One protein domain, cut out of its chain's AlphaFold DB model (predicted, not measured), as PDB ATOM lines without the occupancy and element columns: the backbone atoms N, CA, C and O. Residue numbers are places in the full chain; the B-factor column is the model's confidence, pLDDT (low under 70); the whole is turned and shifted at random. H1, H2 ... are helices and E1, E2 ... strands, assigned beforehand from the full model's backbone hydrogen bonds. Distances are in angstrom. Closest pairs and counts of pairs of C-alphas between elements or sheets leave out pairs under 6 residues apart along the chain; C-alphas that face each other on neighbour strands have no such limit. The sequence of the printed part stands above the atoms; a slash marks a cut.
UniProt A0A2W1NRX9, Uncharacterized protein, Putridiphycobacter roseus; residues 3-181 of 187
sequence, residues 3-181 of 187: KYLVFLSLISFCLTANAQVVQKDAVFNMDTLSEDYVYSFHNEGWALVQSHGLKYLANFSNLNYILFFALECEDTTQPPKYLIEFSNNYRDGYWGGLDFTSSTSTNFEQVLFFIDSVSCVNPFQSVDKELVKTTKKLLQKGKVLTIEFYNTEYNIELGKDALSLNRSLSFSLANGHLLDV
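AT A GLANCE: This is residues 3 to 181 of the 187 residues of an uncharacterized protein of Putridiphycobacter roseus (UniProt A0A2W1NRX9). The body is made of two strongly twisted sheets, one of six strands (E1 to E6) and one of four (E8, E7, E9, E10), which meet where E3 and E4 come close to E10. H3 covers part of one face of the smaller sheet, H4 packs on both H3 and the larger sheet, and a tail, residues 3 to 21 with H1 in it, sticks out and adds to the length. The printed part has 179 residues with four named helices and ten named strands, in the order H1 E1 H2 E2 E3 E4 E5 E6 E7 E8 H3 E9 E10 H4. The larger sheet, order E1 E2 E3 E4 E5 E6, is mixed, the smaller one, order E8 E7 E9 E10, is antiparallel, and the class is mixed, helices and strands. The whole is loose, with a radius of gyration of the C-alphas of 19.8 A and spans of 81 by 37 by 33 A.

IN THESE COORDINATES: H1, residues 5 to 14, begins at C-alpha 5 (-42.336, -24.175, 14.317) and is 15.8 A long. E1, residues 27 to 29, H2, residues 35 to 40, E2, residues 46 to 51, and E3, residues 54 to 59, follow. Then come E4, residues 65 to 70, E5, residues 81 to 86, 17.2 A long, and E6, residues 100 to 102. E7, residues 110 to 115, begins at C-alpha 110 (-21.180, 32.424, 13.647), and E8 is residues 118 to 120. H3, residues 129 to 141, is 18.6 A long. E9, residues 144 to 155, is 30.4 A long and bends by 65 degrees at residue 152. E10, residues 160 to 172, is 36.3 A long. H4, residues 176 to 180, ends at C-alpha 180 (-33.995, 10.106, 23.604).

HOW THE PARTS SIT: In the larger sheet E1 and E2 are parallel, with N 28 and O 48 2.8 A apart; E1, H2 and E2 form a strand-helix-strand unit, two parallel neighbour strands with a helix between, with a right-handed crossover. E2 to E6 form a meander, each strand the antiparallel neighbour of the one before. Within hydrogen-bond range are N 49 and O 56 of the hairpin E2 and E3, 2.8 A, N 59 and O 67 of E3 and E4, 2.8 A, N 68 and O 83 of E4 and E5, 2.8 A, and N 84 and O 101 of E5 and E6, 2.8 A. H2 only grazes this sheet with its residues 38 to 40. H4 is on it at a height over the sheet of 8.4 A. The closest C-alphas of E3 and E10, Asn 59 and Phe 171, are 7.1 A apart, and E4 and E10 are near each other. In the smaller sheet N 118 and O 115 of the hairpin E7 and E8 are 2.9 A apart, N 112 and O 148 of E7 and E9 2.9 A, and N 147 and O 169 of the hairpin E9 and E10 2.8 A. E8, H3 and E9 form a split strand-helix-strand unit, its two strands running the same way with E7 between them, with a right-handed crossover. H3 is on one face of this sheet, two layers, at a height of 10.9 A, and runs along the strands, at 23 degrees to E7 on the local plane. H3 touches H4 with its residues 136 to 141 alone; the closest C-alphas, Gln 140 and Gly 176, are 4.1 A apart. H1 is on neither sheet and touches no helix. In H2 and H3 every O i to N i+4 pair is within hydrogen-bond range; H1 has 0 of 6, with 1 of 7 O i to N i+3 pairs, and H4 0 of 1, with 2 of 2.

THE WHOLE: The C-alphas of Lys 3 and Gly 159 are the two farthest apart, 80.8 A. Residues 3 to 21 stand free; the body without them spans 55 by 42 by 28 A. The printed part has no cut, and the links H1 to E1 and E5 to E6 are long. The mean pLDDT of the printed part is 82.1, and residues 3 to 25, 88 to 98 and 126 are under 70.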
ATOM      1  N   LYS A   3     -42.140 -29.341  12.295       44.56
ATOM      2  CA  LYS A   3     -40.669 -29.174  12.338       44.56
ATOM      3  C   LYS A   3     -40.179 -27.741  12.065       44.56
ATOM      4  O   LYS A   3     -39.093 -27.393  12.500       44.56
ATOM      5  N   TYR A   4     -40.988 -26.907  11.408       51.91
ATOM      6  CA  TYR A   4     -40.639 -25.506  11.123       51.91
ATOM      7  C   TYR A   4     -41.000 -24.548  12.268       51.91
ATOM      8  O   TYR A   4     -40.454 -23.456  12.356       51.91
ATOM      9  N   LEU A   5     -41.879 -24.978  13.179       48.44
ATOM     10  CA  LEU A   5     -42.336 -24.175  14.317       48.44
ATOM     11  C   LEU A   5     -41.269 -24.051  15.420       48.44
ATOM     12  O   LEU A   5     -41.201 -23.028  16.088       48.44
ATOM     13  N   VAL A   6     -40.389 -25.050  15.553       53.53
ATOM     14  CA  VAL A   6     -39.270 -25.037  16.516       53.53
ATOM     15  C   VAL A   6     -38.099 -24.175  16.020       53.53
ATOM     16  O   VAL A   6     -37.372 -23.590  16.815       53.53
ATOM     17  N   PHE A   7     -37.935 -24.043  14.699       45.84
ATOM     18  CA  PHE A   7     -36.882 -23.204  14.120       45.84
ATOM     19  C   PHE A   7     -37.221 -21.706  14.196       45.84
ATOM     20  O   PHE A   7     -36.325 -20.887  14.384       45.84
ATOM     21  N   LEU A   8     -38.510 -21.344  14.129       49.88
ATOM     22  CA  LEU A   8     -38.946 -19.951  14.284       49.88
ATOM     23  C   LEU A   8     -38.787 -19.433  15.726       49.88
ATOM     24  O   LEU A   8     -38.502 -18.255  15.915       49.88
ATOM     25  N   SER A   9     -38.910 -20.296  16.744       52.03
ATOM     26  CA  SER A   9     -38.764 -19.876  18.146       52.03
ATOM     27  C   SER A   9     -37.311 -19.623  18.565       52.03
ATOM     28  O   SER A   9     -37.082 -18.828  19.472       52.03
ATOM     29  N   LEU A  10     -36.324 -20.250  17.906       48.09
ATOM     30  CA  LEU A  10     -34.904 -20.003  18.203       48.09
ATOM     31  C   LEU A  10     -34.406 -18.655  17.657       48.09
ATOM     32  O   LEU A  10     -33.570 -18.014  18.288       48.09
ATOM     33  N   ILE A  11     -34.940 -18.190  16.523       53.38
ATOM     34  CA  ILE A  11     -34.524 -16.915  15.913       53.38
ATOM     35  C   ILE A  11     -35.055 -15.716  16.719       53.38
ATOM     36  O   ILE A  11     -34.363 -14.707  16.848       53.38
ATOM     37  N   SER A  12     -36.232 -15.834  17.348       51.09
ATOM     38  CA  SER A  12     -36.766 -14.775  18.217       51.09
ATOM     39  C   SER A  12     -35.993 -14.593  19.529       51.09
ATOM     40  O   SER A  12     -36.020 -13.495  20.075       51.09
ATOM     41  N   PHE A  13     -35.277 -15.611  20.022       48.25
ATOM     42  CA  PHE A  13     -34.507 -15.495  21.270       48.25
ATOM     43  C   PHE A  13     -33.113 -14.874  21.075       48.25
ATOM     44  O   PHE A  13     -32.574 -14.276  22.001       48.25
ATOM     45  N   CYS A  14     -32.539 -14.941  19.868       48.16
ATOM     46  CA  CYS A  14     -31.264 -14.275  19.569       48.16
ATOM     47  C   CYS A  14     -31.398 -12.763  19.318       48.16
ATOM     48  O   CYS A  14     -30.399 -12.053  19.395       48.16
ATOM     49  N   LEU A  15     -32.601 -12.252  19.038       47.66
ATOM     50  CA  LEU A  15     -32.810 -10.828  18.743       47.66
ATOM     51  C   LEU A  15     -33.087  -9.961  19.981       47.66
ATOM     52  O   LEU A  15     -33.000  -8.741  19.887       47.66
ATOM     53  N   THR A  16     -33.376 -10.549  21.144       47.44
ATOM     54  CA  THR A  16     -33.651  -9.783  22.377       47.44
ATOM     55  C   THR A  16     -32.436  -9.629  23.295       47.44
ATOM     56  O   THR A  16     -32.443  -8.756  24.157       47.44
ATOM     57  N   ALA A  17     -31.364 -10.405  23.094       44.75
ATOM     58  CA  ALA A  17     -30.184 -10.365  23.965       44.75
ATOM     59  C   ALA A  17     -29.279  -9.134  23.747       44.75
ATOM     60  O   ALA A  17     -28.567  -8.728  24.660       44.75
ATOM     61  N   ASN A  18     -29.335  -8.495  22.574       45.44
ATOM     62  CA  ASN A  18     -28.461  -7.359  22.248       45.44
ATOM     63  C   ASN A  18     -29.053  -5.983  22.603       45.44
ATOM     64  O   ASN A  18     -28.381  -4.973  22.425       45.44
ATOM     65  N   ALA A  19     -30.287  -5.914  23.113       41.53
ATOM     66  CA  ALA A  19     -30.927  -4.635  23.437       41.53
ATOM     67  C   ALA A  19     -30.584  -4.104  24.844       41.53
ATOM     68  O   ALA A  19     -30.797  -2.927  25.111       41.53
ATOM     69  N   GLN A  20     -30.056  -4.940  25.747       39.38
ATOM     70  CA  GLN A  20     -29.837  -4.557  27.154       39.38
ATOM     71  C   GLN A  20     -28.374  -4.279  27.530       39.38
ATOM     72  O   GLN A  20     -28.110  -3.856  28.651       39.38
ATOM     73  N   VAL A  21     -27.417  -4.478  26.617       42.28
ATOM     74  CA  VAL A  21     -25.981  -4.306  26.921       42.28
ATOM     75  C   VAL A  21     -25.499  -2.860  26.726       42.28
ATOM     76  O   VAL A  21     -24.518  -2.460  27.335       42.28
ATOM     77  N   VAL A  22     -26.214  -2.026  25.965       49.34
ATOM     78  CA  VAL A  22     -25.728  -0.677  25.600       49.34
ATOM     79  C   VAL A  22     -25.875   0.357  26.733       49.34
ATOM     80  O   VAL A  22     -25.256   1.413  26.698       49.34
ATOM     81  N   GLN A  23     -26.666   0.068  27.770       48.75
ATOM     82  CA  GLN A  23     -27.031   1.085  28.761       48.75
ATOM     83  C   GLN A  23     -26.019   1.241  29.911       48.75
ATOM     84  O   GLN A  23     -26.018   2.276  30.569       48.75
ATOM     85  N   LYS A  24     -25.180   0.234  30.197       51.44
ATOM     86  CA  LYS A  24     -24.409   0.208  31.456       51.44
ATOM     87  C   LYS A  24     -23.087   0.980  31.404       51.44
ATOM     88  O   LYS A  24     -22.702   1.549  32.417       51.44
ATOM     89  N   ASP A  25     -22.448   1.054  30.240       55.91
ATOM     90  CA  ASP A  25     -21.124   1.680  30.098       55.91
ATOM     91  C   ASP A  25     -21.193   3.188  29.813       55.91
ATOM     92  O   ASP A  25     -20.170   3.864  29.766       55.91
ATOM     93  N   ALA A  26     -22.399   3.727  29.621       72.75
ATOM     94  CA  ALA A  26     -22.610   5.111  29.218       72.75
ATOM     95  C   ALA A  26     -23.380   5.940  30.254       72.75
ATOM     96  O   ALA A  26     -23.856   7.016  29.914       72.75
ATOM     97  N   VAL A  27     -23.535   5.460  31.494       81.31
ATOM     98  CA  VAL A  27     -24.140   6.224  32.600       81.31
ATOM     99  C   VAL A  27     -23.104   6.407  33.708       81.31
ATOM    100  O   VAL A  27     -22.671   5.431  34.314       81.31
ATOM    101  N   PHE A  28     -22.735   7.652  33.998       82.56
ATOM    102  CA  PHE A  28     -21.718   8.015  34.987       82.56
ATOM    103  C   PHE A  28     -22.344   8.806  36.126       82.56
ATOM    104  O   PHE A  28     -23.136   9.708  35.879       82.56
ATOM    105  N   ASN A  29     -21.968   8.508  37.368       84.62
ATOM    106  CA  ASN A  29     -22.323   9.338  38.515       84.62
ATOM    107  C   ASN A  29     -21.110  10.184  38.926       84.62
ATOM    108  O   ASN A  29     -20.210   9.686  39.605       84.62
ATOM    109  N   MET A  30     -21.082  11.449  38.501       82.19
ATOM    110  CA  MET A  30     -20.002  12.393  38.800       82.19
ATOM    111  C   MET A  30     -19.836  12.649  40.293       82.19
ATOM    112  O   MET A  30     -18.706  12.834  40.724       82.19
ATOM    113  N   ASP A  31     -20.900  12.560  41.096       83.81
ATOM    114  CA  ASP A  31     -20.823  12.790  42.551       83.81
ATOM    115  C   ASP A  31     -19.922  11.769  43.265       83.81
ATOM    116  O   ASP A  31     -19.515  11.960  44.410       83.81
ATOM    117  N   THR A  32     -19.633  10.650  42.595       84.81
ATOM    118  CA  THR A  32     -18.793   9.562  43.111       84.81
ATOM    119  C   THR A  32     -17.378   9.557  42.535       84.81
ATOM    120  O   THR A  32     -16.566   8.720  42.930       84.81
ATOM    121  N   LEU A  33     -17.075  10.466  41.606       83.19
ATOM    122  CA  LEU A  33     -15.808  10.535  40.881       83.19
ATOM    123  C   LEU A  33     -15.054  11.810  41.267       83.19
ATOM    124  O   LEU A  33     -15.657  12.826  41.602       83.19
ATOM    125  N   SER A  34     -13.721  11.765  41.227       82.50
ATOM    126  CA  SER A  34     -12.936  12.992  41.355       82.50
ATOM    127  C   SER A  34     -13.095  13.853  40.108       82.50
ATOM    128  O   SER A  34     -13.259  13.338  39.000       82.50
ATOM    129  N   GLU A  35     -12.972  15.165  40.285       76.50
ATOM    130  CA  GLU A  35     -12.955  16.131  39.187       76.50
ATOM    131  C   GLU A  35     -11.906  15.745  38.128       76.50
ATOM    132  O   GLU A  35     -12.229  15.609  36.949       76.50
ATOM    133  N   ASP A  36     -10.693  15.396  38.568       78.69
ATOM    134  CA  ASP A  36      -9.617  14.939  37.685       78.69
ATOM    135  C   ASP A  36      -9.989  13.732  36.821       78.69
ATOM    136  O   ASP A  36      -9.565  13.634  35.668       78.69
ATOM    137  N   TYR A  37     -10.774  12.800  37.365       80.62
ATOM    138  CA  TYR A  37     -11.221  11.637  36.610       80.62
ATOM    139  C   TYR A  37     -12.237  12.039  35.543       80.62
ATOM    140  O   TYR A  37     -12.131  11.598  34.404       80.62
ATOM    141  N   VAL A  38     -13.197  12.903  35.881       78.19
ATOM    142  CA  VAL A  38     -14.215  13.371  34.928       78.19
ATOM    143  C   VAL A  38     -13.556  14.100  33.759       78.19
ATOM    144  O   VAL A  38     -13.853  13.799  32.606       78.19
ATOM    145  N   TYR A  39     -12.625  15.009  34.044       77.00
ATOM    146  CA  TYR A  39     -11.965  15.816  33.019       77.00
ATOM    147  C   TYR A  39     -10.854  15.084  32.252       77.00
ATOM    148  O   TYR A  39     -10.341  15.633  31.279       77.00
ATOM    149  N   SER A  40     -10.477  13.867  32.655       78.00
ATOM    150  CA  SER A  40      -9.571  12.982  31.898       78.00
ATOM    151  C   SER A  40     -10.286  11.798  31.241       78.00
ATOM    152  O   SER A  40      -9.666  11.023  30.509       78.00
ATOM    153  N   PHE A  41     -11.585  11.636  31.500       82.69
ATOM    154  CA  PHE A  41     -12.379  10.556  30.944       82.69
ATOM    155  C   PHE A  41     -12.591  10.749  29.439       82.69
ATOM    156  O   PHE A  41     -12.827  11.858  28.963       82.69
ATOM    157  N   HIS A  42     -12.563   9.639  28.698       84.88
ATOM    158  CA  HIS A  42     -12.815   9.609  27.262       84.88
ATOM    159  C   HIS A  42     -13.746   8.462  26.894       84.88
ATOM    160  O   HIS A  42     -13.657   7.361  27.440       84.88
ATOM    161  N   ASN A  43     -14.618   8.711  25.920       88.00
ATOM    162  CA  ASN A  43     -15.516   7.711  25.360       88.00
ATOM    163  C   ASN A  43     -15.658   7.879  23.838       88.00
ATOM    164  O   ASN A  43     -15.073   8.774  23.238       88.00
ATOM    165  N   GLU A  44     -16.453   7.020  23.206       89.25
ATOM    166  CA  GLU A  44     -16.680   7.059  21.752       89.25
ATOM    167  C   GLU A  44     -17.981   7.789  21.354       89.25
ATOM    168  O   GLU A  44     -18.407   7.725  20.198       89.25
ATOM    169  N   GLY A  45     -18.641   8.492  22.283       93.12
ATOM    170  CA  GLY A  45     -19.845   9.254  21.955       93.12
ATOM    171  C   GLY A  45     -20.655   9.746  23.143       93.12
ATOM    172  O   GLY A  45     -20.127  10.354  24.070       93.12
ATOM    173  N   TRP A  46     -21.966   9.535  23.105       94.50
ATOM    174  CA  TRP A  46     -22.859  10.047  24.137       94.50
ATOM    175  C   TRP A  46     -22.745   9.258  25.443       94.50
ATOM    176  O   TRP A  46     -22.607   8.031  25.448       94.50
ATOM    177  N   ALA A  47     -22.841   9.991  26.546       92.69
ATOM    178  CA  ALA A  47     -22.881   9.503  27.910       92.69
ATOM    179  C   ALA A  47     -23.949  10.268  28.693       92.69
ATOM    180  O   ALA A  47     -24.058  11.486  28.585       92.69
ATOM    181  N   LEU A  48     -24.722   9.562  29.506       91.00
ATOM    182  CA  LEU A  48     -25.532  10.161  30.550       91.00
ATOM    183  C   LEU A  48     -24.680  10.370  31.787       91.00
ATOM    184  O   LEU A  48     -23.963   9.482  32.240       91.00
ATOM    185  N   VAL A  49     -24.800  11.550  32.352       89.50
ATOM    186  CA  VAL A  49     -23.995  11.998  33.469       89.50
ATOM    187  C   VAL A  49     -24.935  12.451  34.562       89.50
ATOM    188  O   VAL A  49     -25.824  13.259  34.317       89.50
ATOM    189  N   GLN A  50     -24.763  11.915  35.760       88.69
ATOM    190  CA  GLN A  50     -25.523  12.289  36.935       88.69
ATOM    191  C   GLN A  50     -24.631  13.104  37.871       88.69
ATOM    192  O   GLN A  50     -23.550  12.646  38.224       88.69
ATOM    193  N   SER A  51     -25.070  14.301  38.247       85.06
ATOM    194  CA  SER A  51     -24.354  15.210  39.147       85.06
ATOM    195  C   SER A  51     -25.366  15.956  40.004       85.06
ATOM    196  O   SER A  51     -26.337  16.497  39.479       85.06
ATOM    197  N   HIS A  52     -25.184  15.951  41.320       85.12
ATOM    198  CA  HIS A  52     -26.058  16.580  42.311       85.12
ATOM    199  C   HIS A  52     -27.544  16.215  42.139       85.12
ATOM    200  O   HIS A  52     -28.441  17.034  42.336       85.12
ATOM    201  N   GLY A  53     -27.817  14.968  41.745       82.19
ATOM    202  CA  GLY A  53     -29.173  14.477  41.466       82.19
ATOM    203  C   GLY A  53     -29.771  14.914  40.121       82.19
ATOM    204  O   GLY A  53     -30.877  14.484  39.797       82.19
ATOM    205  N   LEU A  54     -29.046  15.699  39.327       84.31
ATOM    206  CA  LEU A  54     -29.405  16.116  37.972       84.31
ATOM    207  C   LEU A  54     -28.755  15.189  36.944       84.31
ATOM    208  O   LEU A  54     -27.729  14.569  37.215       84.31
ATOM    209  N   LYS A  55     -29.369  15.070  35.771       88.69
ATOM    210  CA  LYS A  55     -28.968  14.213  34.658       88.69
ATOM    211  C   LYS A  55     -28.729  15.041  33.399       88.69
ATOM    212  O   LYS A  55     -29.618  15.701  32.866       88.69
ATOM    213  N   TYR A  56     -27.536  14.890  32.859       89.75
ATOM    214  CA  TYR A  56     -27.060  15.581  31.675       89.75
ATOM    215  C   TYR A  56     -26.668  14.567  30.611       89.75
ATOM    216  O   TYR A  56     -26.283  13.439  30.925       89.75
ATOM    217  N   LEU A  57     -26.741  14.970  29.350       93.19
ATOM    218  CA  LEU A  57     -26.116  14.240  28.261       93.19
ATOM    219  C   LEU A  57     -24.804  14.949  27.939       93.19
ATOM    220  O   LEU A  57     -24.774  16.162  27.734       93.19
ATOM    221  N   ALA A  58     -23.720  14.190  27.915       93.62
ATOM    222  CA  ALA A  58     -22.389  14.692  27.643       93.62
ATOM    223  C   ALA A  58     -21.674  13.824  26.604       93.62
ATOM    224  O   ALA A  58     -22.067  12.687  26.326       93.62
ATOM    225  N   ASN A  59     -20.616  14.368  26.019       94.69
ATOM    226  CA  ASN A  59     -19.753  13.690  25.068       94.69
ATOM    227  C   ASN A  59     -18.290  14.023  25.382       94.69
ATOM    228  O   ASN A  59     -17.908  15.194  25.401       94.69
ATOM    229  N   PHE A  60     -17.497  12.979  25.620       92.44
ATOM    230  CA  PHE A  60     -16.106  13.052  26.084       92.44
ATOM    231  C   PHE A  60     -15.113  12.564  25.014       92.44
ATOM    232  O   PHE A  60     -13.952  12.274  25.301       92.44
ATOM    233  N   SER A  61     -15.573  12.413  23.769       94.19
ATOM    234  CA  SER A  61     -14.767  11.850  22.679       94.19
ATOM    235  C   SER A  61     -13.730  12.814  22.105       94.19
ATOM    236  O   SER A  61     -12.782  12.384  21.448       94.19
ATOM    237  N   ASN A  62     -13.878  14.118  22.352       92.56
ATOM    238  CA  ASN A  62     -12.841  15.077  22.016       92.56
ATOM    239  C   ASN A  62     -11.771  15.068  23.114       92.56
ATOM    240  O   ASN A  62     -12.082  15.218  24.290       92.56
ATOM    241  N   LEU A  63     -10.500  14.930  22.729       87.38
ATOM    242  CA  LEU A  63      -9.398  14.848  23.694       87.38
ATOM    243  C   LEU A  63      -9.273  16.084  24.582       87.38
ATOM    244  O   LEU A  63      -8.780  15.968  25.695       87.38
ATOM    245  N   ASN A  64      -9.680  17.242  24.065       87.12
ATOM    246  CA  ASN A  64      -9.427  18.545  24.656       87.12
ATOM    247  C   ASN A  64     -10.673  19.181  25.275       87.12
ATOM    248  O   ASN A  64     -10.522  20.116  26.057       87.12
ATOM    249  N   TYR A  65     -11.869  18.708  24.930       90.69
ATOM    250  CA  TYR A  65     -13.127  19.370  25.262       90.69
ATOM    251  C   TYR A  65     -14.212  18.370  25.648       90.69
ATOM    252  O   TYR A  65     -14.310  17.288  25.073       90.69
ATOM    253  N   ILE A  66     -15.084  18.786  26.557       91.81
ATOM    254  CA  ILE A  66     -16.303  18.073  26.927       91.81
ATOM    255  C   ILE A  66     -17.480  18.844  26.339       91.81
ATOM    256  O   ILE A  66     -17.560  20.063  26.475       91.81
ATOM    257  N   LEU A  67     -18.392  18.136  25.677       94.44
ATOM    258  CA  LEU A  67     -19.639  18.708  25.172       94.44
ATOM    259  C   LEU A  67     -20.794  18.244  26.049       94.44
ATOM    260  O   LEU A  67     -21.186  17.083  25.975       94.44
ATOM    261  N   PHE A  68     -21.391  19.155  26.803       92.75
ATOM    262  CA  PHE A  68     -22.709  18.980  27.400       92.75
ATOM    263  C   PHE A  68     -23.775  19.407  26.395       92.75
ATOM    264  O   PHE A  68     -23.676  20.454  25.749       92.75
ATOM    265  N   PHE A  69     -24.801  18.584  26.234       91.94
ATOM    266  CA  PHE A  69     -25.765  18.717  25.153       91.94
ATOM    267  C   PHE A  69     -27.163  18.417  25.672       91.94
ATOM    268  O   PHE A  69     -27.382  17.408  26.324       91.94
ATOM    269  N   ALA A  70     -28.129  19.273  25.376       89.69
ATOM    270  CA  ALA A  70     -29.485  19.123  25.870       89.69
ATOM    271  C   ALA A  70     -30.463  19.470  24.743       89.69
ATOM    272  O   ALA A  70     -30.736  20.638  24.476       89.69
ATOM    273  N   LEU A  71     -30.950  18.447  24.036       87.81
ATOM    274  CA  LEU A  71     -31.970  18.606  22.988       87.81
ATOM    275  C   LEU A  71     -33.386  18.319  23.494       87.81
ATOM    276  O   LEU A  71     -34.345  18.890  22.980       87.81
ATOM    277  N   GLU A  72     -33.514  17.427  24.476       84.56
ATOM    278  CA  GLU A  72     -34.787  16.996  25.045       84.56
ATOM    279  C   GLU A  72     -34.817  17.346  26.532       84.56
ATOM    280  O   GLU A  72     -34.243  16.659  27.373       84.56
ATOM    281  N   CYS A  73     -35.454  18.473  26.836       86.00
ATOM    282  CA  CYS A  73     -35.560  18.994  28.190       86.00
ATOM    283  C   CYS A  73     -36.705  18.312  28.941       86.00
ATOM    284  O   CYS A  73     -37.815  18.226  28.414       86.00
ATOM    285  N   GLU A  74     -36.468  17.889  30.187       87.12
ATOM    286  CA  GLU A  74     -37.553  17.442  31.079       87.12
ATOM    287  C   GLU A  74     -38.629  18.528  31.234       87.12
ATOM    288  O   GLU A  74     -39.829  18.261  31.144       87.12
ATOM    289  N   ASP A  75     -38.192  19.779  31.398       85.75
ATOM    290  CA  ASP A  75     -39.048  20.952  31.299       85.75
ATOM    291  C   ASP A  75     -39.165  21.391  29.834       85.75
ATOM    292  O   ASP A  75     -38.291  22.064  29.286       85.75
ATOM    293  N   THR A  76     -40.284  21.036  29.205       82.94
ATOM    294  CA  THR A  76     -40.567  21.352  27.794       82.94
ATOM    295  C   THR A  76     -40.685  22.849  27.479       82.94
ATOM    296  O   THR A  76     -40.804  23.211  26.305       82.94
ATOM    297  N   THR A  77     -40.693  23.719  28.496       82.94
ATOM    298  CA  THR A  77     -40.662  25.178  28.310       82.94
ATOM    299  C   THR A  77     -39.244  25.711  28.114       82.94
ATOM    300  O   THR A  77     -39.076  26.826  27.617       82.94
ATOM    301  N   GLN A  78     -38.223  24.920  28.450       85.56
ATOM    302  CA  GLN A  78     -36.833  25.312  28.281       85.56
ATOM    303  C   GLN A  78     -36.351  25.038  26.856       85.56
ATOM    304  O   GLN A  78     -36.661  23.988  26.284       85.56
ATOM    305  N   PRO A  79     -35.587  25.971  26.262       87.00
ATOM    306  CA  PRO A  79     -35.002  25.749  24.954       87.00
ATOM    307  C   PRO A  79     -33.878  24.709  25.046       87.00
ATOM    308  O   PRO A  79     -33.247  24.579  26.102       87.00
ATOM    309  N   PRO A  80     -33.578  24.017  23.935       89.12
ATOM    310  CA  PRO A  80     -32.396  23.177  23.851       89.12
ATOM    311  C   PRO A  80     -31.132  24.013  24.089       89.12
ATOM    312  O   PRO A  80     -31.074  25.195  23.734       89.12
ATOM    313  N   LYS A  81     -30.099  23.399  24.667       91.19
ATOM    314  CA  LYS A  81     -28.824  24.057  24.978       91.19
ATOM    315  C   LYS A  81     -27.629  23.157  24.705       91.19
ATOM    316  O   LYS A  81     -27.744  21.936  24.689       91.19
ATOM    317  N   TYR A  82     -26.472  23.780  24.541       92.88
ATOM    318  CA  TYR A  82     -25.188  23.097  24.634       92.88
ATOM    319  C   TYR A  82     -24.209  23.948  25.436       92.88
ATOM    320  O   TYR A  82     -24.355  25.172  25.508       92.88
ATOM    321  N   LEU A  83     -23.213  23.287  26.008       92.62
ATOM    322  CA  LEU A  83     -22.082  23.883  26.701       92.62
ATOM    323  C   LEU A  83     -20.840  23.067  26.343       92.62
ATOM    324  O   LEU A  83     -20.872  21.840  26.356       92.62
ATOM    325  N   ILE A  84     -19.769  23.751  25.972       92.38
ATOM    326  CA  ILE A  84     -18.464  23.160  25.710       92.38
ATOM    327  C   ILE A  84     -17.499  23.744  26.719       92.38
ATOM    328  O   ILE A  84     -17.388  24.966  26.822       92.38
ATOM    329  N   GLU A  85     -16.796  22.861  27.410       88.06
ATOM    330  CA  GLU A  85     -15.785  23.190  28.411       88.06
ATOM    331  C   GLU A  85     -14.490  22.454  28.082       88.06
ATOM    332  O   GLU A  85     -14.498  21.432  27.385       88.06
ATOM    333  N   PHE A  86     -13.358  22.980  28.546       82.94
ATOM    334  CA  PHE A  86     -12.083  22.289  28.403       82.94
ATOM    335  C   PHE A  86     -12.037  21.011  29.252       82.94
ATOM    336  O   PHE A  86     -12.677  20.883  30.291       82.94
ATOM    337  N   SER A  87     -11.231  20.062  28.795       74.44
ATOM    338  CA  SER A  87     -10.779  18.907  29.574       74.44
ATOM    339  C   SER A  87      -9.450  19.215  30.277       74.44
ATOM    340  O   SER A  87      -8.764  20.179  29.922       74.44
ATOM    341  N   ASN A  88      -9.004  18.331  31.171       69.75
ATOM    342  CA  ASN A  88      -7.684  18.436  31.805       69.75
ATOM    343  C   ASN A  88      -6.518  18.267  30.815       69.75
ATOM    344  O   ASN A  88      -5.379  18.585  31.145       69.75
ATOM    345  N   ASN A  89      -6.784  17.783  29.600       64.06
ATOM    346  CA  ASN A  89      -5.766  17.620  28.564       64.06
ATOM    347  C   ASN A  89      -5.573  18.882  27.705       64.06
ATOM    348  O   ASN A  89      -4.736  18.884  26.797       64.06
ATOM    349  N   TYR A  90      -6.356  19.942  27.932       60.06
ATOM    350  CA  TYR A  90      -6.285  21.145  27.112       60.06
ATOM    351  C   TYR A  90      -5.030  21.973  27.418       60.06
ATOM    352  O   TYR A  90      -5.011  22.796  28.334       60.06
ATOM    353  N   ARG A  91      -3.994  21.787  26.585       58.97
ATOM    354  CA  ARG A  91      -2.687  22.463  26.703       58.97
ATOM    355  C   ARG A  91      -2.068  22.281  28.102       58.97
ATOM    356  O   ARG A  91      -2.514  21.499  28.926       58.97
ATOM    357  N   ASP A  92      -0.967  22.971  28.338       56.03
ATOM    358  CA  ASP A  92      -0.142  23.032  29.546       56.03
ATOM    359  C   ASP A  92      -0.865  23.616  30.791       56.03
ATOM    360  O   ASP A  92      -0.224  24.138  31.699       56.03
ATOM    361  N   GLY A  93      -2.201  23.521  30.858       53.81
ATOM    362  CA  GLY A  93      -3.030  23.986  31.977       53.81
ATOM    363  C   GLY A  93      -3.311  25.493  31.992       53.81
ATOM    364  O   GLY A  93      -3.875  26.000  32.960       53.81
ATOM    365  N   TYR A  94      -2.920  26.224  30.939       49.62
ATOM    366  CA  TYR A  94      -3.110  27.673  30.834       49.62
ATOM    367  C   TYR A  94      -4.190  28.066  29.808       49.62
ATOM    368  O   TYR A  94      -4.121  27.729  28.625       49.62
ATOM    369  N   TRP A  95      -5.155  28.844  30.308       52.56
ATOM    370  CA  TRP A  95      -6.236  29.560  29.619       52.56
ATOM    371  C   TRP A  95      -5.714  30.328  28.398       52.56
ATOM    372  O   TRP A  95      -4.816  31.166  28.518       52.56
ATOM    373  N   GLY A  96      -6.237  30.042  27.204       49.41
ATOM    374  CA  GLY A  96      -5.669  30.618  25.978       49.41
ATOM    375  C   GLY A  96      -6.315  30.199  24.659       49.41
ATOM    376  O   GLY A  96      -5.662  30.269  23.615       49.41
ATOM    377  N   GLY A  97      -7.568  29.733  24.670       61.34
ATOM    378  CA  GLY A  97      -8.334  29.520  23.435       61.34
ATOM    379  C   GLY A  97      -9.837  29.626  23.659       61.34
ATOM    380  O   GLY A  97     -10.318  30.719  23.922       61.34
ATOM    381  N   LEU A  98     -10.576  28.522  23.508       67.44
ATOM    382  CA  LEU A  98     -11.992  28.459  23.875       67.44
ATOM    383  C   LEU A  98     -12.060  27.912  25.303       67.44
ATOM    384  O   LEU A  98     -11.971  26.708  25.493       67.44
ATOM    385  N   ASP A  99     -12.149  28.789  26.300       70.25
ATOM    386  CA  ASP A  99     -12.206  28.342  27.700       70.25
ATOM    387  C   ASP A  99     -13.576  27.706  27.997       70.25
ATOM    388  O   ASP A  99     -13.676  26.611  28.539       70.25
ATOM    389  N   PHE A 100     -14.649  28.349  27.541       81.25
ATOM    390  CA  PHE A 100     -15.975  27.747  27.447       81.25
ATOM    391  C   PHE A 100     -16.796  28.447  26.358       81.25
ATOM    392  O   PHE A 100     -16.564  29.611  26.016       81.25
ATOM    393  N   THR A 101     -17.783  27.755  25.797       89.44
ATOM    394  CA  THR A 101     -18.818  28.377  24.960       89.44
ATOM    395  C   THR A 101     -20.135  27.639  25.106       89.44
ATOM    396  O   THR A 101     -20.166  26.471  25.481       89.44
ATOM    397  N   SER A 102     -21.242  28.311  24.822       91.31
ATOM    398  CA  SER A 102     -22.573  27.743  24.992       91.31
ATOM    399  C   SER A 102     -23.535  28.265  23.940       91.31
ATOM    400  O   SER A 102     -23.260  29.247  23.249       91.31
ATOM    401  N   SER A 103     -24.716  27.656  23.867       89.38
ATOM    402  CA  SER A 103     -25.805  28.117  22.997       89.38
ATOM    403  C   SER A 103     -26.263  29.554  23.255       89.38
ATOM    404  O   SER A 103     -26.927  30.130  22.399       89.38
ATOM    405  N   THR A 104     -25.939  30.132  24.414       87.19
ATOM    406  CA  THR A 104     -26.289  31.513  24.780       87.19
ATOM    407  C   THR A 104     -25.101  32.472  24.708       87.19
ATOM    408  O   THR A 104     -25.267  33.658  24.988       87.19
ATOM    409  N   SER A 105     -23.901  31.982  24.389       85.62
ATOM    410  CA  SER A 105     -22.703  32.811  24.251       85.62
ATOM    411  C   SER A 105     -22.742  33.617  22.951       85.62
ATOM    412  O   SER A 105     -23.161  33.115  21.909       85.62
ATOM    413  N   THR A 106     -22.252  34.856  23.007       82.88
ATOM    414  CA  THR A 106     -22.080  35.746  21.845       82.88
ATOM    415  C   THR A 106     -20.604  35.938  21.487       82.88
ATOM    416  O   THR A 106     -20.242  36.938  20.877       82.88
ATOM    417  N   ASN A 107     -19.731  35.018  21.916       84.88
ATOM    418  CA  ASN A 107     -18.280  35.141  21.740       84.88
ATOM    419  C   ASN A 107     -17.815  34.895  20.295       84.88
ATOM    420  O   ASN A 107     -16.668  35.187  19.974       84.88
ATOM    421  N   PHE A 108     -18.691  34.347  19.451       88.75
ATOM    422  CA  PHE A 108     -18.427  34.042  18.050       88.75
ATOM    423  C   PHE A 108     -19.504  34.679  17.177       88.75
ATOM    424  O   PHE A 108     -20.682  34.662  17.539       88.75
ATOM    425  N   GLU A 109     -19.103  35.196  16.017       90.94
ATOM    426  CA  GLU A 109     -20.024  35.795  15.043       90.94
ATOM    427  C   GLU A 109     -20.953  34.728  14.450       90.94
ATOM    428  O   GLU A 109     -22.147  34.949  14.252       90.94
ATOM    429  N   GLN A 110     -20.411  33.534  14.191       91.69
ATOM    430  CA  GLN A 110     -21.180  32.424  13.647       91.69
ATOM    431  C   GLN A 110     -20.719  31.083  14.220       91.69
ATOM    432  O   GLN A 110     -19.526  30.816  14.351       91.69
ATOM    433  N   VAL A 111     -21.693  30.217  14.516       92.38
ATOM    434  CA  VAL A 111     -21.461  28.825  14.917       92.38
ATOM    435  C   VAL A 111     -22.213  27.903  13.968       92.38
ATOM    436  O   VAL A 111     -23.435  28.014  13.827       92.38
ATOM    437  N   LEU A 112     -21.484  26.999  13.319       93.62
ATOM    438  CA  LEU A 112     -22.015  26.051  12.343       93.62
ATOM    439  C   LEU A 112     -21.896  24.620  12.859       93.62
ATOM    440  O   LEU A 112     -20.896  24.243  13.463       93.62
ATOM    441  N   PHE A 113     -22.921  23.816  12.586       95.00
ATOM    442  CA  PHE A 113     -22.992  22.415  12.986       95.00
ATOM    443  C   PHE A 113     -22.959  21.537  11.740       95.00
ATOM    444  O   PHE A 113     -23.663  21.805  10.766       95.00
ATOM    445  N   PHE A 114     -22.175  20.465  11.780       96.56
ATOM    446  CA  PHE A 114     -22.063  19.489  10.705       96.56
ATOM    447  C   PHE A 114     -22.178  18.079  11.268       96.56
ATOM    448  O   PHE A 114     -21.521  17.750  12.252       96.56
ATOM    449  N   ILE A 115     -22.970  17.228  10.625       96.88
ATOM    450  CA  ILE A 115     -23.065  15.803  10.952       96.88
ATOM    451  C   ILE A 115     -22.569  15.038   9.734       96.88
ATOM    452  O   ILE A 115     -23.126  15.187   8.650       96.88
ATOM    453  N   ASP A 116     -21.488  14.276   9.894       96.62
ATOM    454  CA  ASP A 116     -20.806  13.576   8.794       96.62
ATOM    455  C   ASP A 116     -20.514  14.504   7.593       96.62
ATOM    456  O   ASP A 116     -20.794  14.179   6.440       96.62
ATOM    457  N   SER A 117     -19.987  15.700   7.885       93.88
ATOM    458  CA  SER A 117     -19.693  16.773   6.914       93.88
ATOM    459  C   SER A 117     -20.910  17.421   6.237       93.88
ATOM    460  O   SER A 117     -20.741  18.302   5.394       93.88
ATOM    461  N   VAL A 118     -22.138  17.058   6.613       93.50
ATOM    462  CA  VAL A 118     -23.362  17.707   6.121       93.50
ATOM    463  C   VAL A 118     -23.764  18.827   7.071       93.50
ATOM    464  O   VAL A 118     -24.016  18.587   8.253       93.50
ATOM    465  N   SER A 119     -23.845  20.053   6.548       92.06
ATOM    466  CA  SER A 119     -24.278  21.214   7.327       92.06
ATOM    467  C   SER A 119     -25.702  21.033   7.851       92.06
ATOM    468  O   SER A 119     -26.612  20.644   7.117       92.06
ATOM    469  N   CYS A 120     -25.882  21.330   9.132       87.38
ATOM    470  CA  CYS A 120     -27.149  21.304   9.837       87.38
ATOM    471  C   CYS A 120     -27.457  22.710  10.355       87.38
ATOM    472  O   CYS A 120     -26.574  23.416  10.846       87.38
ATOM    473  N   VAL A 121     -28.727  23.111  10.274       84.38
ATOM    474  CA  VAL A 121     -29.174  24.359  10.900       84.38
ATOM    475  C   VAL A 121     -28.986  24.227  12.410       84.38
ATOM    476  O   VAL A 121     -29.342  23.202  12.987       84.38
ATOM    477  N   ASN A 122     -28.419  25.259  13.039       85.19
ATOM    478  CA  ASN A 122     -28.155  25.287  14.472       85.19
ATOM    479  C   ASN A 122     -29.478  25.137  15.262       85.19
ATOM    480  O   ASN A 122     -30.276  26.080  15.290       85.19
ATOM    481  N   PRO A 123     -29.731  23.988  15.925       84.31
ATOM    482  CA  PRO A 123     -31.003  23.735  16.601       84.31
ATOM    483  C   PRO A 123     -31.146  24.532  17.906       84.31
ATOM    484  O   PRO A 123     -32.198  24.485  18.529       84.31
ATOM    485  N   PHE A 124     -30.101  25.248  18.328       87.44
ATOM    486  CA  PHE A 124     -30.036  25.964  19.602       87.44
ATOM    487  C   PHE A 124     -30.389  27.446  19.497       87.44
ATOM    488  O   PHE A 124     -30.588  28.106  20.512       87.44
ATOM    489  N   GLN A 125     -30.474  27.977  18.276       77.19
ATOM    490  CA  GLN A 125     -30.850  29.370  18.022       77.19
ATOM    491  C   GLN A 125     -32.359  29.558  17.819       77.19
ATOM    492  O   GLN A 125     -32.840  30.688  17.801       77.19
ATOM    493  N   SER A 126     -33.119  28.470  17.671       67.69
ATOM    494  CA  SER A 126     -34.570  28.523  17.493       67.69
ATOM    495  C   SER A 126     -35.265  27.518  18.404       67.69
ATOM    496  O   SER A 126     -34.757  26.427  18.637       67.69
ATOM    497  N   VAL A 127     -36.464  27.859  18.878       72.31
ATOM    498  CA  VAL A 127     -37.325  26.942  19.648       72.31
ATOM    499  C   VAL A 127     -38.150  26.031  18.716       72.31
ATOM    500  O   VAL A 127     -39.205  25.519  19.098       72.31
ATOM    501  N   ASP A 128     -37.706  25.858  17.463       86.44
ATOM    502  CA  ASP A 128     -38.388  25.041  16.460       86.44
ATOM    503  C   ASP A 128     -38.232  23.551  16.786       86.44
ATOM    504  O   ASP A 128     -37.182  22.929  16.606       86.44
ATOM    505  N   LYS A 129     -39.338  22.961  17.240       85.62
ATOM    506  CA  LYS A 129     -39.409  21.556  17.645       85.62
ATOM    507  C   LYS A 129     -39.130  20.583  16.499       85.62
ATOM    508  O   LYS A 129     -38.570  19.515  16.751       85.62
ATOM    509  N   GLU A 130     -39.494  20.903  15.257       89.25
ATOM    510  CA  GLU A 130     -39.230  20.007  14.123       89.25
ATOM    511  C   GLU A 130     -37.763  20.075  13.688       89.25
ATOM    512  O   GLU A 130     -37.186  19.037  13.339       89.25
ATOM    513  N   LEU A 131     -37.121  21.244  13.800       88.94
ATOM    514  CA  LEU A 131     -35.674  21.361  13.614       88.94
ATOM    515  C   LEU A 131     -34.909  20.553  14.670       88.94
ATOM    516  O   LEU A 131     -34.027  19.762  14.318       88.94
ATOM    517  N   VAL A 132     -35.268  20.691  15.949       89.00
ATOM    518  CA  VAL A 132     -34.652  19.930  17.051       89.00
ATOM    519  C   VAL A 132     -34.804  18.428  16.823       89.00
ATOM    520  O   VAL A 132     -33.829  17.681  16.875       89.00
ATOM    521  N   LYS A 133     -36.011  17.971  16.484       90.44
ATOM    522  CA  LYS A 133     -36.308  16.559  16.204       90.44
ATOM    523  C   LYS A 133     -35.552  16.021  14.992       90.44
ATOM    524  O   LYS A 133     -35.092  14.878  15.017       90.44
ATOM    525  N   THR A 134     -35.425  16.812  13.931       91.56
ATOM    526  CA  THR A 134     -34.654  16.431  12.738       91.56
ATOM    527  C   THR A 134     -33.172  16.332  13.074       91.56
ATOM    528  O   THR A 134     -32.538  15.330  12.742       91.56
ATOM    529  N   THR A 135     -32.647  17.301  13.821       91.81
ATOM    530  CA  THR A 135     -31.253  17.306  14.279       91.81
ATOM    531  C   THR A 135     -30.962  16.120  15.193       91.81
ATOM    532  O   THR A 135     -29.987  15.408  14.967       91.81
ATOM    533  N   LYS A 136     -31.852  15.812  16.148       93.06
ATOM    534  CA  LYS A 136     -31.748  14.616  16.997       93.06
ATOM    535  C   LYS A 136     -31.617  13.344  16.159       93.06
ATOM    536  O   LYS A 136     -30.701  12.557  16.374       93.06
ATOM    537  N   LYS A 137     -32.483  13.158  15.160       94.25
ATOM    538  CA  LYS A 137     -32.434  11.981  14.273       94.25
ATOM    539  C   LYS A 137     -31.139  11.884  13.470       94.25
ATOM    540  O   LYS A 137     -30.691  10.773  13.199       94.25
ATOM    541  N   LEU A 138     -30.575  13.016  13.052       95.12
ATOM    542  CA  LEU A 138     -29.283  13.039  12.371       95.12
ATOM    543  C   LEU A 138     -28.166  12.634  13.334       95.12
ATOM    544  O   LEU A 138     -27.394  11.743  13.002       95.12
ATOM    545  N   LEU A 139     -28.137  13.187  14.548       95.44
ATOM    546  CA  LEU A 139     -27.136  12.844  15.566       95.44
ATOM    547  C   LEU A 139     -27.203  11.373  15.996       95.44
ATOM    548  O   LEU A 139     -26.175  10.769  16.267       95.44
ATOM    549  N   GLN A 140     -28.399  10.781  16.019       95.25
ATOM    550  CA  GLN A 140     -28.599   9.360  16.326       95.25
ATOM    551  C   GLN A 140     -28.011   8.413  15.274       95.25
ATOM    552  O   GLN A 140     -27.709   7.263  15.589       95.25
ATOM    553  N   LYS A 141     -27.923   8.860  14.017       95.88
ATOM    554  CA  LYS A 141     -27.478   8.045  12.877       95.88
ATOM    555  C   LYS A 141     -26.069   8.383  12.410       95.88
ATOM    556  O   LYS A 141     -25.445   7.550  11.754       95.88
ATOM    557  N   GLY A 142     -25.631   9.609  12.677       96.31
ATOM    558  CA  GLY A 142     -24.335  10.118  12.275       96.31
ATOM    559  C   GLY A 142     -23.198   9.442  13.026       96.31
ATOM    560  O   GLY A 142     -23.406   8.738  14.015       96.31
ATOM    561  N   LYS A 143     -21.978   9.662  12.549       97.31
ATOM    562  CA  LYS A 143     -20.754   9.138  13.168       97.31
ATOM    563  C   LYS A 143     -19.952  10.229  13.852       97.31
ATOM    564  O   LYS A 143     -19.343   9.961  14.885       97.31
ATOM    565  N   VAL A 144     -19.952  11.432  13.283       97.81
ATOM    566  CA  VAL A 144     -19.201  12.578  13.798       97.81
ATOM    567  C   VAL A 144     -20.063  13.833  13.762       97.81
ATOM    568  O   VAL A 144     -20.662  14.159  12.737       97.81
ATOM    569  N   LEU A 145     -20.086  14.551  14.881       97.69
ATOM    570  CA  LEU A 145     -20.541  15.932  14.972       97.69
ATOM    571  C   LEU A 145     -19.317  16.841  14.924       97.69
ATOM    572  O   LEU A 145     -18.431  16.710  15.764       97.69
ATOM    573  N   THR A 146     -19.297  17.780  13.986       97.38
ATOM    574  CA  THR A 146     -18.320  18.869  13.942       97.38
ATOM    575  C   THR A 146     -19.021  20.194  14.216       97.38
ATOM    576  O   THR A 146     -20.049  20.493  13.608       97.38
ATOM    577  N   ILE A 147     -18.464  20.985  15.127       95.62
ATOM    578  CA  ILE A 147     -18.926  22.330  15.465       95.62
ATOM    579  C   ILE A 147     -17.817  23.308  15.096       95.62
ATOM    580  O   ILE A 147     -16.695  23.200  15.593       95.62
ATOM    581  N   GLU A 148     -18.129  24.246  14.213       94.56
ATOM    582  CA  GLU A 148     -17.196  25.264  13.741       94.56
ATOM    583  C   GLU A 148     -17.582  26.637  14.272       94.56
ATOM    584  O   GLU A 148     -18.744  27.041  14.210       94.56
ATOM    585  N   PHE A 149     -16.582  27.357  14.762       92.38
ATOM    586  CA  PHE A 149     -16.708  28.668  15.376       92.38
ATOM    587  C   PHE A 149     -15.967  29.683  14.520       92.38
ATOM    588  O   PHE A 149     -14.765  29.537  14.277       92.38
ATOM    589  N   TYR A 150     -16.679  30.709  14.077       92.88
ATOM    590  CA  TYR A 150     -16.158  31.747  13.204       92.88
ATOM    591  C   TYR A 150     -16.163  33.099  13.907       92.88
ATOM    592  O   TYR A 150     -17.127  33.463  14.585       92.88
ATOM    593  N   ASN A 151     -15.091  33.850  13.684       92.69
ATOM    594  CA  ASN A 151     -14.962  35.245  14.079       92.69
ATOM    595  C   ASN A 151     -14.851  36.126  12.846       92.69
ATOM    596  O   ASN A 151     -14.519  35.666  11.756       92.69
ATOM    597  N   THR A 152     -15.098  37.410  13.043       92.56
ATOM    598  CA  THR A 152     -14.812  38.417  12.033       92.56
ATOM    599  C   THR A 152     -13.352  38.839  12.153       92.56
ATOM    600  O   THR A 152     -12.923  39.311  13.205       92.56
ATOM    601  N   GLU A 153     -12.588  38.668  11.079       92.25
ATOM    602  CA  GLU A 153     -11.194  39.100  10.985       92.25
ATOM    603  C   GLU A 153     -10.987  39.899   9.695       92.25
ATOM    604  O   GLU A 153     -11.645  39.659   8.676       92.25
ATOM    605  N   TYR A 154     -10.066  40.864   9.726       92.94
ATOM    606  CA  TYR A 154      -9.765  41.672   8.551       92.94
ATOM    607  C   TYR A 154      -9.082  40.817   7.479       92.94
ATOM    608  O   TYR A 154      -7.959  40.341   7.662       92.94
ATOM    609  N   ASN A 155      -9.741  40.650   6.333       94.94
ATOM    610  CA  ASN A 155      -9.187  39.931   5.196       94.94
ATOM    611  C   ASN A 155      -8.494  40.921   4.246       94.94
ATOM    612  O   ASN A 155      -9.143  41.740   3.591       94.94
ATOM    613  N   ILE A 156      -7.165  40.814   4.152       92.81
ATOM    614  CA  ILE A 156      -6.322  41.709   3.344       92.81
ATOM    615  C   ILE A 156      -6.651  41.604   1.845       92.81
ATOM    616  O   ILE A 156      -6.615  42.613   1.145       92.81
ATOM    617  N   GLU A 157      -7.009  40.419   1.348       94.50
ATOM    618  CA  GLU A 157      -7.330  40.201  -0.071       94.50
ATOM    619  C   GLU A 157      -8.667  40.840  -0.463       94.50
ATOM    620  O   GLU A 157      -8.819  41.352  -1.571       94.50
ATOM    621  N   LEU A 158      -9.635  40.843   0.457       90.50
ATOM    622  CA  LEU A 158     -10.955  41.449   0.256       90.50
ATOM    623  C   LEU A 158     -11.002  42.931   0.651       90.50
ATOM    624  O   LEU A 158     -11.996  43.604   0.368       90.50
ATOM    625  N   GLY A 159      -9.964  43.430   1.329       94.31
ATOM    626  CA  GLY A 159      -9.891  44.791   1.858       94.31
ATOM    627  C   GLY A 159     -10.949  45.103   2.921       94.31
ATOM    628  O   GLY A 159     -11.231  46.277   3.171       94.31
ATOM    629  N   LYS A 160     -11.565  44.079   3.519       95.44
ATOM    630  CA  LYS A 160     -12.672  44.207   4.470       95.44
ATOM    631  C   LYS A 160     -12.692  43.056   5.464       95.44
ATOM    632  O   LYS A 160     -12.124  41.992   5.224       95.44
ATOM    633  N   ASP A 161     -13.436  43.272   6.534       94.38
ATOM    634  CA  ASP A 161     -13.781  42.249   7.507       94.38
ATOM    635  C   ASP A 161     -14.568  41.101   6.855       94.38
ATOM    636  O   ASP A 161     -15.502  41.318   6.069       94.38
ATOM    637  N   ALA A 162     -14.164  39.871   7.159       94.69
ATOM    638  CA  ALA A 162     -14.793  38.648   6.679       94.69
ATOM    639  C   ALA A 162     -14.779  37.569   7.769       94.69
ATOM    640  O   ALA A 162     -13.967  37.607   8.693       94.69
ATOM    641  N   LEU A 163     -15.678  36.590   7.646       93.81
ATOM    642  CA  LEU A 163     -15.686  35.432   8.534       93.81
ATOM    643  C   LEU A 163     -14.414  34.599   8.333       93.81
ATOM    644  O   LEU A 163     -14.071  34.228   7.209       93.81
ATOM    645  N   SER A 164     -13.754  34.287   9.440       93.19
ATOM    646  CA  SER A 164     -12.545  33.479   9.543       93.19
ATOM    647  C   SER A 164     -12.787  32.356  10.550       93.19
ATOM    648  O   SER A 164     -13.378  32.575  11.613       93.19
ATOM    649  N   LEU A 165     -12.383  31.133  10.200       92.19
ATOM    650  CA  LEU A 165     -12.540  29.969  11.068       92.19
ATOM    651  C   LEU A 165     -11.600  30.106  12.270       92.19
ATOM    652  O   LEU A 165     -10.382  30.018  12.129       92.19
ATOM    653  N   ASN A 166     -12.166  30.260  13.464       89.00
ATOM    654  CA  ASN A 166     -11.399  30.338  14.702       89.00
ATOM    655  C   ASN A 166     -11.052  28.937  15.232       89.00
ATOM    656  O   ASN A 166      -9.895  28.641  15.562       89.00
ATOM    657  N   ARG A 167     -12.062  28.059  15.307       89.94
ATOM    658  CA  ARG A 167     -11.948  26.689  15.829       89.94
ATOM    659  C   ARG A 167     -12.925  25.743  15.143       89.94
ATOM    660  O   ARG A 167     -14.030  26.132  14.791       89.94
ATOM    661  N   SER A 168     -12.527  24.479  15.036       94.12
ATOM    662  CA  SER A 168     -13.379  23.366  14.617       94.12
ATOM    663  C   SER A 168     -13.199  22.226  15.616       94.12
ATOM    664  O   SER A 168     -12.067  21.817  15.888       94.12
ATOM    665  N   LEU A 169     -14.296  21.777  16.223       94.44
ATOM    666  CA  LEU A 169     -14.316  20.732  17.245       94.44
ATOM    667  C   LEU A 169     -15.124  19.546  16.738       94.44
ATOM    668  O   LEU A 169     -16.271  19.720  16.338       94.44
ATOM    669  N   SER A 170     -14.552  18.345  16.800       96.69
ATOM    670  CA  SER A 170     -15.235  17.115  16.395       96.69
ATOM    671  C   SER A 170     -15.459  16.180  17.578       96.69
ATOM    672  O   SER A 170     -14.572  16.021  18.421       96.69
ATOM    673  N   PHE A 171     -16.633  15.554  17.600       97.25
ATOM    674  CA  PHE A 171     -17.086  14.588  18.594       97.25
ATOM    675  C   PHE A 171     -17.643  13.350  17.886       97.25
ATOM    676  O   PHE A 171     -18.431  13.462  16.944       97.25
ATOM    677  N   SER A 172     -17.255  12.163  18.337       97.38
ATOM    678  CA  SER A 172     -17.834  10.890  17.902       97.38
ATOM    679  C   SER A 172     -19.282  10.756  18.388       97.38
ATOM    680  O   SER A 172     -19.646  11.299  19.428       97.38
ATOM    681  N   LEU A 173     -20.133  10.054  17.638       96.38
ATOM    682  CA  LEU A 173     -21.582   9.973  17.885       96.38
ATOM    683  C   LEU A 173     -22.082   8.565  18.252       96.38
ATOM    684  O   LEU A 173     -23.251   8.240  18.026       96.38
ATOM    685  N   ALA A 174     -21.238   7.711  18.846       94.50
ATOM    686  CA  ALA A 174     -21.720   6.438  19.384       94.50
ATOM    687  C   ALA A 174     -22.788   6.654  20.474       94.50
ATOM    688  O   ALA A 174     -22.941   7.743  21.029       94.50
ATOM    689  N   ASN A 175     -23.540   5.599  20.796       93.06
ATOM    690  CA  ASN A 175     -24.604   5.622  21.808       93.06
ATOM    691  C   ASN A 175     -25.744   6.617  21.519       93.06
ATOM    692  O   ASN A 175     -26.382   7.114  22.442       93.06
ATOM    693  N   GLY A 176     -26.074   6.856  20.243       92.50
ATOM    694  CA  GLY A 176     -27.142   7.781  19.835       92.50
ATOM    695  C   GLY A 176     -28.509   7.550  20.503       92.50
ATOM    696  O   GLY A 176     -29.258   8.500  20.698       92.50
ATOM    697  N   HIS A 177     -28.821   6.322  20.930       90.75
ATOM    698  CA  HIS A 177     -30.040   6.008  21.690       90.75
ATOM    699  C   HIS A 177     -30.194   6.818  22.997       90.75
ATOM    700  O   HIS A 177     -31.311   6.985  23.477       90.75
ATOM    701  N   LEU A 178     -29.107   7.357  23.561       91.88
ATOM    702  CA  LEU A 178     -29.151   8.201  24.759       91.88
ATOM    703  C   LEU A 178     -29.720   9.602  24.496       91.88
ATOM    704  O   LEU A 178     -30.163  10.251  25.436       91.88
ATOM    705  N   LEU A 179     -29.777  10.049  23.235       91.56
ATOM    706  CA  LEU A 179     -30.395  11.326  22.852       91.56
ATOM    707  C   LEU A 179     -31.920  11.355  23.058       91.56
ATOM    708  O   LEU A 179     -32.509  12.427  22.979       91.56
ATOM    709  N   ASP A 180     -32.562  10.201  23.279       90.00
ATOM    710  CA  ASP A 180     -33.995  10.106  23.604       90.00
ATOM    711  C   ASP A 180     -34.278  10.199  25.109       90.00
ATOM    712  O   ASP A 180     -35.434  10.137  25.525       90.00
ATOM    713  N   VAL A 181     -33.241  10.300  25.943       88.75
ATOM    714  CA  VAL A 181     -33.404  10.429  27.389       88.75
ATOM    715  C   VAL A 181     -33.587  11.907  27.723       88.75
ATOM    716  O   VAL A 181     -32.675  12.686  27.454       88.75
TER     717      VAL A 181